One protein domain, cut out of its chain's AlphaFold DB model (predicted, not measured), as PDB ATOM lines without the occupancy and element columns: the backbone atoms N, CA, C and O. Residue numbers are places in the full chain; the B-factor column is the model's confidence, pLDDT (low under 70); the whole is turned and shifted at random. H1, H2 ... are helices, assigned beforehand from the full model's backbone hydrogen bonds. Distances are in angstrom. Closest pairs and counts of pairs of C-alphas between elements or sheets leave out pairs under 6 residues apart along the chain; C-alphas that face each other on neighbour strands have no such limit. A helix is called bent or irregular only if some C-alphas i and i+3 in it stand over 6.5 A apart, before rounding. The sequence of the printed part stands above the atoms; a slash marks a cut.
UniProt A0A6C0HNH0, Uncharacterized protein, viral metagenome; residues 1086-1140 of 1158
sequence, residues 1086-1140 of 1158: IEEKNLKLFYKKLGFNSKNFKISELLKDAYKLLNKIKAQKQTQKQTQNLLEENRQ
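What this domain is: This is residues 1086 to 1140 of the 1158 residues of an uncharacterized protein of viral metagenome (UniProt A0A6C0HNH0). One long, straight helix, H2, makes most of the length, and a short helix, H1, sits off one end of it, joined by a looping link and without contact between the two helices. The printed part has 55 residues with two named helices, H1 then H2, and no named strand, and its class is all helix. It is extended, with a radius of gyration of the C-alphas of 20.2 A, and its outline is a rod spanning 61 by 20 by 14 A.

Where its parts are: The printed part begins at Ile 1086, two residues before H1. H1 holds residues 1088 to 1097, from C-alpha 1088 at (286.839, 227.110, 121.812) to C-alpha 1097 at (282.824, 213.265, 120.988), 14.4 A from first to last C-alpha. A short link of 9 residues, 1098 to 1106, follows. H2 holds residues 1107 to 1140, 34 residues, and is 49.7 A long from first to last C-alpha. It begins with C-alpha 1107 at (286.281, 223.779, 108.655) and ends with C-alpha 1140 at (255.907, 260.203, 93.664). Neither helix is bent.

How they stand to each other: H1 and H2 are apart, with no C-alpha of the one within 8 A of the other. Residues 1103 to 1140 stand free, of which 1107 to 1140 belong to H2. Residues 1086 to 1091 and 1093 to 1099 also stand free. In H1 every O i to N i+4 pair is within hydrogen-bond range, and in H2 29 of 30 are.

The domain as a whole: The two C-alphas farthest apart are those of Gly 1099 and Gln 1140, at 61.8 A. The printed part has no cut and no long link. The mean pLDDT of the printed part is 72.0, with 63 for H1 and 81 for H2. Residues 1086 to 1093 and 1095 to 1110 are under 70.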
ATOM      1  N   ILE A1086     280.118 230.442 123.096       42.97
ATOM      2  CA  ILE A1086     280.704 229.095 122.929       42.97
ATOM      3  C   ILE A1086     282.240 229.203 122.932       42.97
ATOM      4  O   ILE A1086     282.852 229.507 121.906       42.97
ATOM      5  N   GLU A1087     282.871 228.935 124.079       58.94
ATOM      6  CA  GLU A1087     284.333 228.828 124.181       58.94
ATOM      7  C   GLU A1087     284.913 227.771 123.224       58.94
ATOM      8  O   GLU A1087     284.341 226.696 123.013       58.94
ATOM      9  N   GLU A1088     286.130 228.015 122.728       57.19
ATOM     10  CA  GLU A1088     286.839 227.110 121.812       57.19
ATOM     11  C   GLU A1088     287.041 225.693 122.394       57.19
ATOM     12  O   GLU A1088     287.043 224.704 121.656       57.19
ATOM     13  N   LYS A1089     287.138 225.575 123.729       59.38
ATOM     14  CA  LYS A1089     287.159 224.293 124.456       59.38
ATOM     15  C   LYS A1089     285.916 223.446 124.181       59.38
ATOM     16  O   LYS A1089     286.052 222.251 123.927       59.38
ATOM     17  N   ASN A1090     284.727 224.048 124.192       62.47
ATOM     18  CA  ASN A1090     283.466 223.329 124.006       62.47
ATOM     19  C   ASN A1090     283.316 222.842 122.560       62.47
ATOM     20  O   ASN A1090     282.897 221.707 122.336       62.47
ATOM     21  N   LEU A1091     283.770 223.639 121.586       55.72
ATOM     22  CA  LEU A1091     283.836 223.217 120.185       55.72
ATOM     23  C   LEU A1091     284.798 222.027 120.000       55.72
ATOM     24  O   LEU A1091     284.442 221.024 119.381       55.72
ATOM     25  N   LYS A1092     285.997 222.092 120.597       61.34
ATOM     26  CA  LYS A1092     286.983 220.995 120.582       61.34
ATOM     27  C   LYS A1092     286.467 219.725 121.272       61.34
ATOM     28  O   LYS A1092     286.710 218.626 120.773       61.34
ATOM     29  N   LEU A1093     285.728 219.853 122.377       65.06
ATOM     30  CA  LEU A1093     285.123 218.718 123.083       65.06
ATOM     31  C   LEU A1093     283.994 218.065 122.266       65.06
ATOM     32  O   LEU A1093     283.896 216.840 122.239       65.06
ATOM     33  N   PHE A1094     283.188 218.864 121.560       73.25
ATOM     34  CA  PHE A1094     282.137 218.382 120.661       73.25
ATOM     35  C   PHE A1094     282.716 217.570 119.491       73.25
ATOM     36  O   PHE A1094     282.326 216.420 119.297       73.25
ATOM     37  N   TYR A1095     283.725 218.096 118.784       63.50
ATOM     38  CA  TYR A1095     284.399 217.344 117.714       63.50
ATOM     39  C   TYR A1095     285.088 216.067 118.218       63.50
ATOM     40  O   TYR A1095     285.029 215.045 117.537       63.50
ATOM     41  N   LYS A1096     285.662 216.078 119.434       66.88
ATOM     42  CA  LYS A1096     286.229 214.869 120.059       66.88
ATOM     43  C   LYS A1096     285.161 213.806 120.352       66.88
ATOM     44  O   LYS A1096     285.433 212.626 120.158       66.88
ATOM     45  N   LYS A1097     283.953 214.198 120.784       67.06
ATOM     46  CA  LYS A1097     282.824 213.265 120.988       67.06
ATOM     47  C   LYS A1097     282.260 212.693 119.682       67.06
ATOM     48  O   LYS A1097     281.718 211.597 119.710       67.06
ATOM     49  N   LEU A1098     282.425 213.394 118.561       63.38
ATOM     50  CA  LEU A1098     282.053 212.923 117.218       63.38
ATOM     51  C   LEU A1098     283.183 212.155 116.496       63.38
ATOM     52  O   LEU A1098     283.086 211.915 115.299       63.38
ATOM     53  N   GLY A1099     284.275 211.798 117.183       56.41
ATOM     54  CA  GLY A1099     285.365 210.986 116.622       56.41
ATOM     55  C   GLY A1099     286.295 211.692 115.621       56.41
ATOM     56  O   GLY A1099     287.266 211.090 115.163       56.41
ATOM     57  N   PHE A1100     286.065 212.969 115.295       55.72
ATOM     58  CA  PHE A1100     286.859 213.686 114.293       55.72
ATOM     59  C   PHE A1100     288.241 214.088 114.826       55.72
ATOM     60  O   PHE A1100     288.379 214.940 115.708       55.72
ATOM     61  N   ASN A1101     289.289 213.491 114.253       45.69
ATOM     62  CA  ASN A1101     290.670 213.708 114.677       45.69
ATOM     63  C   ASN A1101     291.230 215.029 114.105       45.69
ATOM     64  O   ASN A1101     291.279 215.247 112.894       45.69
ATOM     65  N   SER A1102     291.630 215.950 114.982       49.06
ATOM     66  CA  SER A1102     291.557 217.401 114.727       49.06
ATOM     67  C   SER A1102     292.688 218.030 113.895       49.06
ATOM     68  O   SER A1102     292.754 219.255 113.802       49.06
ATOM     69  N   LYS A1103     293.588 217.244 113.290       44.19
ATOM     70  CA  LYS A1103     294.840 217.774 112.708       44.19
ATOM     71  C   LYS A1103     294.761 218.320 111.271       44.19
ATOM     72  O   LYS A1103     295.607 219.138 110.936       44.19
ATOM     73  N   ASN A1104     293.781 217.923 110.445       43.41
ATOM     74  CA  ASN A1104     293.830 218.169 108.984       43.41
ATOM     75  C   ASN A1104     292.612 218.878 108.337       43.41
ATOM     76  O   ASN A1104     292.584 218.997 107.115       43.41
ATOM     77  N   PHE A1105     291.614 219.371 109.086       49.50
ATOM     78  CA  PHE A1105     290.374 219.917 108.486       49.50
ATOM     79  C   PHE A1105     290.151 221.429 108.698       49.50
ATOM     80  O   PHE A1105     289.857 221.896 109.797       49.50
ATOM     81  N   LYS A1106     290.191 222.197 107.598       64.19
ATOM     82  CA  LYS A1106     289.999 223.666 107.517       64.19
ATOM     83  C   LYS A1106     288.533 224.139 107.663       64.19
ATOM     84  O   LYS A1106     288.135 225.152 107.088       64.19
ATOM     85  N   ILE A1107     287.712 223.450 108.462       69.19
ATOM     86  CA  ILE A1107     286.281 223.779 108.655       69.19
ATOM     87  C   ILE A1107     286.098 225.222 109.163       69.19
ATOM     88  O   ILE A1107     285.170 225.917 108.752       69.19
ATOM     89  N   SER A1108     287.017 225.720 109.994       60.94
ATOM     90  CA  SER A1108     286.988 227.091 110.519       60.94
ATOM     91  C   SER A1108     287.254 228.180 109.467       60.94
ATOM     92  O   SER A1108     286.754 229.292 109.621       60.94
ATOM     93  N   GLU A1109     287.992 227.894 108.389       68.38
ATOM     94  CA  GLU A1109     288.123 228.807 107.242       68.38
ATOM     95  C   GLU A1109     286.869 228.760 106.368       68.38
ATOM     96  O   GLU A1109     286.318 229.804 106.026       68.38
ATOM     97  N   LEU A1110     286.362 227.557 106.088       68.00
ATOM     98  CA  LEU A1110     285.189 227.352 105.238       68.00
ATOM     99  C   LEU A1110     283.929 228.001 105.850       68.00
ATOM    100  O   LEU A1110     283.168 228.667 105.149       68.00
ATOM    101  N   LEU A1111     283.768 227.932 107.178       76.88
ATOM    102  CA  LEU A1111     282.732 228.670 107.914       76.88
ATOM    103  C   LEU A1111     282.953 230.194 107.904       76.88
ATOM    104  O   LEU A1111     281.986 230.944 107.756       76.88
ATOM    105  N   LYS A1112     284.203 230.679 108.008       78.75
ATOM    106  CA  LYS A1112     284.517 232.118 107.878       78.75
ATOM    107  C   LYS A1112     284.157 232.640 106.485       78.75
ATOM    108  O   LYS A1112     283.592 233.728 106.379       78.75
ATOM    109  N   ASP A1113     284.428 231.881 105.428       82.81
ATOM    110  CA  ASP A1113     284.126 232.288 104.054       82.81
ATOM    111  C   ASP A1113     282.635 232.167 103.713       82.81
ATOM    112  O   ASP A1113     282.081 233.078 103.090       82.81
ATOM    113  N   ALA A1114     281.937 231.154 104.235       77.94
ATOM    114  CA  ALA A1114     280.475 231.096 104.201       77.94
ATOM    115  C   ALA A1114     279.835 232.310 104.911       77.94
ATOM    116  O   ALA A1114     278.880 232.899 104.399       77.94
ATOM    117  N   TYR A1115     280.393 232.750 106.045       82.69
ATOM    118  CA  TYR A1115     279.936 233.945 106.762       82.69
ATOM    119  C   TYR A1115     280.210 235.247 105.982       82.69
ATOM    120  O   TYR A1115     279.319 236.097 105.870       82.69
ATOM    121  N   LYS A1116     281.392 235.390 105.358       82.94
ATOM    122  CA  LYS A1116     281.695 236.502 104.430       82.94
ATOM    123  C   LYS A1116     280.700 236.539 103.264       82.94
ATOM    124  O   LYS A1116     280.193 237.610 102.930       82.94
ATOM    125  N   LEU A1117     280.396 235.387 102.657       80.88
ATOM    126  CA  LEU A1117     279.452 235.274 101.543       80.88
ATOM    127  C   LEU A1117     278.022 235.642 101.969       80.88
ATOM    128  O   LEU A1117     277.369 236.446 101.303       80.88
ATOM    129  N   LEU A1118     277.562 235.139 103.118       84.50
ATOM    130  CA  LEU A1118     276.256 235.480 103.685       84.50
ATOM    131  C   LEU A1118     276.118 236.990 103.936       84.50
ATOM    132  O   LEU A1118     275.067 237.570 103.660       84.50
ATOM    133  N   ASN A1119     277.175 237.647 104.419       86.19
ATOM    134  CA  ASN A1119     277.161 239.089 104.652       86.19
ATOM    135  C   ASN A1119     277.224 239.905 103.346       86.19
ATOM    136  O   ASN A1119     276.520 240.911 103.248       86.19
ATOM    137  N   LYS A1120     277.932 239.442 102.302       85.44
ATOM    138  CA  LYS A1120     277.829 240.022 100.944       85.44
ATOM    139  C   LYS A1120     276.396 239.947 100.400       85.44
ATOM    140  O   LYS A1120     275.884 240.946  99.902       85.44
ATOM    141  N   ILE A1121     275.716 238.808 100.567       84.69
ATOM    142  CA  ILE A1121     274.318 238.619 100.133       84.69
ATOM    143  C   ILE A1121     273.353 239.531 100.916       84.69
ATOM    144  O   ILE A1121     272.421 240.087 100.330       84.69
ATOM    145  N   LYS A1122     273.568 239.730 102.225       87.50
ATOM    146  CA  LYS A1122     272.796 240.706 103.023       87.50
ATOM    147  C   LYS A1122     272.997 242.135 102.509       87.50
ATOM    148  O   LYS A1122     272.005 242.828 102.293       87.50
ATOM    149  N   ALA A1123     274.244 242.544 102.267       85.25
ATOM    150  CA  ALA A1123     274.564 243.870 101.741       85.25
ATOM    151  C   ALA A1123     273.904 244.111 100.372       85.25
ATOM    152  O   ALA A1123     273.208 245.106 100.202       85.25
ATOM    153  N   GLN A1124     274.005 243.156  99.438       83.44
ATOM    154  CA  GLN A1124     273.341 243.242  98.129       83.44
ATOM    155  C   GLN A1124     271.816 243.401  98.248       83.44
ATOM    156  O   GLN A1124     271.239 244.241  97.559       83.44
ATOM    157  N   LYS A1125     271.156 242.662  99.152       85.12
ATOM    158  CA  LYS A1125     269.713 242.827  99.411       85.12
ATOM    159  C   LYS A1125     269.368 244.187 100.024       85.12
ATOM    160  O   LYS A1125     268.313 244.739  99.715       85.12
ATOM    161  N   GLN A1126     270.237 244.739 100.868       87.75
ATOM    162  CA  GLN A1126     270.064 246.081 101.425       87.75
ATOM    163  C   GLN A1126     270.204 247.157 100.338       87.75
ATOM    164  O   GLN A1126     269.336 248.024 100.249       87.75
ATOM    165  N   THR A1127     271.202 247.045  99.454       85.62
ATOM    166  CA  THR A1127     271.349 247.920  98.280       85.62
ATOM    167  C   THR A1127     270.141 247.814  97.352       85.62
ATOM    168  O   THR A1127     269.563 248.838  97.003       85.62
ATOM    169  N   GLN A1128     269.676 246.602  97.019       84.06
ATOM    170  CA  GLN A1128     268.461 246.405  96.214       84.06
ATOM    171  C   GLN A1128     267.235 247.085  96.840       84.06
ATOM    172  O   GLN A1128     266.483 247.749  96.126       84.06
ATOM    173  N   LYS A1129     267.051 246.988  98.165       88.88
ATOM    174  CA  LYS A1129     265.964 247.685  98.870       88.88
ATOM    175  C   LYS A1129     266.123 249.210  98.810       88.88
ATOM    176  O   LYS A1129     265.149 249.905  98.556       88.88
ATOM    177  N   GLN A1130     267.335 249.739  98.982       88.00
ATOM    178  CA  GLN A1130     267.609 251.177  98.843       88.00
ATOM    179  C   GLN A1130     267.319 251.679  97.417       88.00
ATOM    180  O   GLN A1130     266.665 252.706  97.254       88.00
ATOM    181  N   THR A1131     267.718 250.931  96.383       82.94
ATOM    182  CA  THR A1131     267.405 251.246  94.979       82.94
ATOM    183  C   THR A1131     265.904 251.166  94.687       82.94
ATOM    184  O   THR A1131     265.390 251.993  93.934       82.94
ATOM    185  N   GLN A1132     265.178 250.216  95.287       84.19
ATOM    186  CA  GLN A1132     263.717 250.138  95.179       84.19
ATOM    187  C   GLN A1132     263.035 251.344  95.835       84.19
ATOM    188  O   GLN A1132     262.225 251.984  95.173       84.19
ATOM    189  N   ASN A1133     263.419 251.715  97.061       87.31
ATOM    190  CA  ASN A1133     262.898 252.906  97.739       87.31
ATOM    191  C   ASN A1133     263.122 254.182  96.900       87.31
ATOM    192  O   ASN A1133     262.170 254.912  96.631       87.31
ATOM    193  N   LEU A1134     264.346 254.400  96.398       84.50
ATOM    194  CA  LEU A1134     264.678 255.522  95.505       84.50
ATOM    195  C   LEU A1134     263.834 255.527  94.218       84.50
ATOM    196  O   LEU A1134     263.485 256.593  93.711       84.50
ATOM    197  N   LEU A1135     263.477 254.357  93.681       76.88
ATOM    198  CA  LEU A1135     262.595 254.225  92.515       76.88
ATOM    199  C   LEU A1135     261.110 254.469  92.823       76.88
ATOM    200  O   LEU A1135     260.336 254.668  91.886       76.88
ATOM    201  N   GLU A1136     260.695 254.446  94.086       82.19
ATOM    202  CA  GLU A1136     259.322 254.753  94.504       82.19
ATOM    203  C   GLU A1136     259.174 256.225  94.900       82.19
ATOM    204  O   GLU A1136     258.233 256.878  94.452       82.19
ATOM    205  N   GLU A1137     260.181 256.793  95.559       83.31
ATOM    206  CA  GLU A1137     260.342 258.239  95.756       83.31
ATOM    207  C   GLU A1137     260.371 258.993  94.407       83.31
ATOM    208  O   GLU A1137     259.607 259.933  94.178       83.31
ATOM    209  N   ASN A1138     261.145 258.500  93.427       76.56
ATOM    210  CA  ASN A1138     261.152 259.053  92.066       76.56
ATOM    211  C   ASN A1138     259.835 258.845  91.283       76.56
ATOM    212  O   ASN A1138     259.632 259.522  90.274       76.56
ATOM    213  N   ARG A1139     258.931 257.944  91.709       72.06
ATOM    214  CA  ARG A1139     257.572 257.852  91.131       72.06
ATOM    215  C   ARG A1139     256.639 258.906  91.712       72.06
ATOM    216  O   ARG A1139     255.843 259.458  90.960       72.06
ATOM    217  N   GLN A1140     256.732 259.181  93.012       76.44
ATOM    218  CA  GLN A1140     255.907 260.203  93.664       76.44
ATOM    219  C   GLN A1140     256.240 261.603  93.121       76.44
ATOM    220  O   GLN A1140     255.338 262.367  92.789       76.44
TER     221      GLN A1140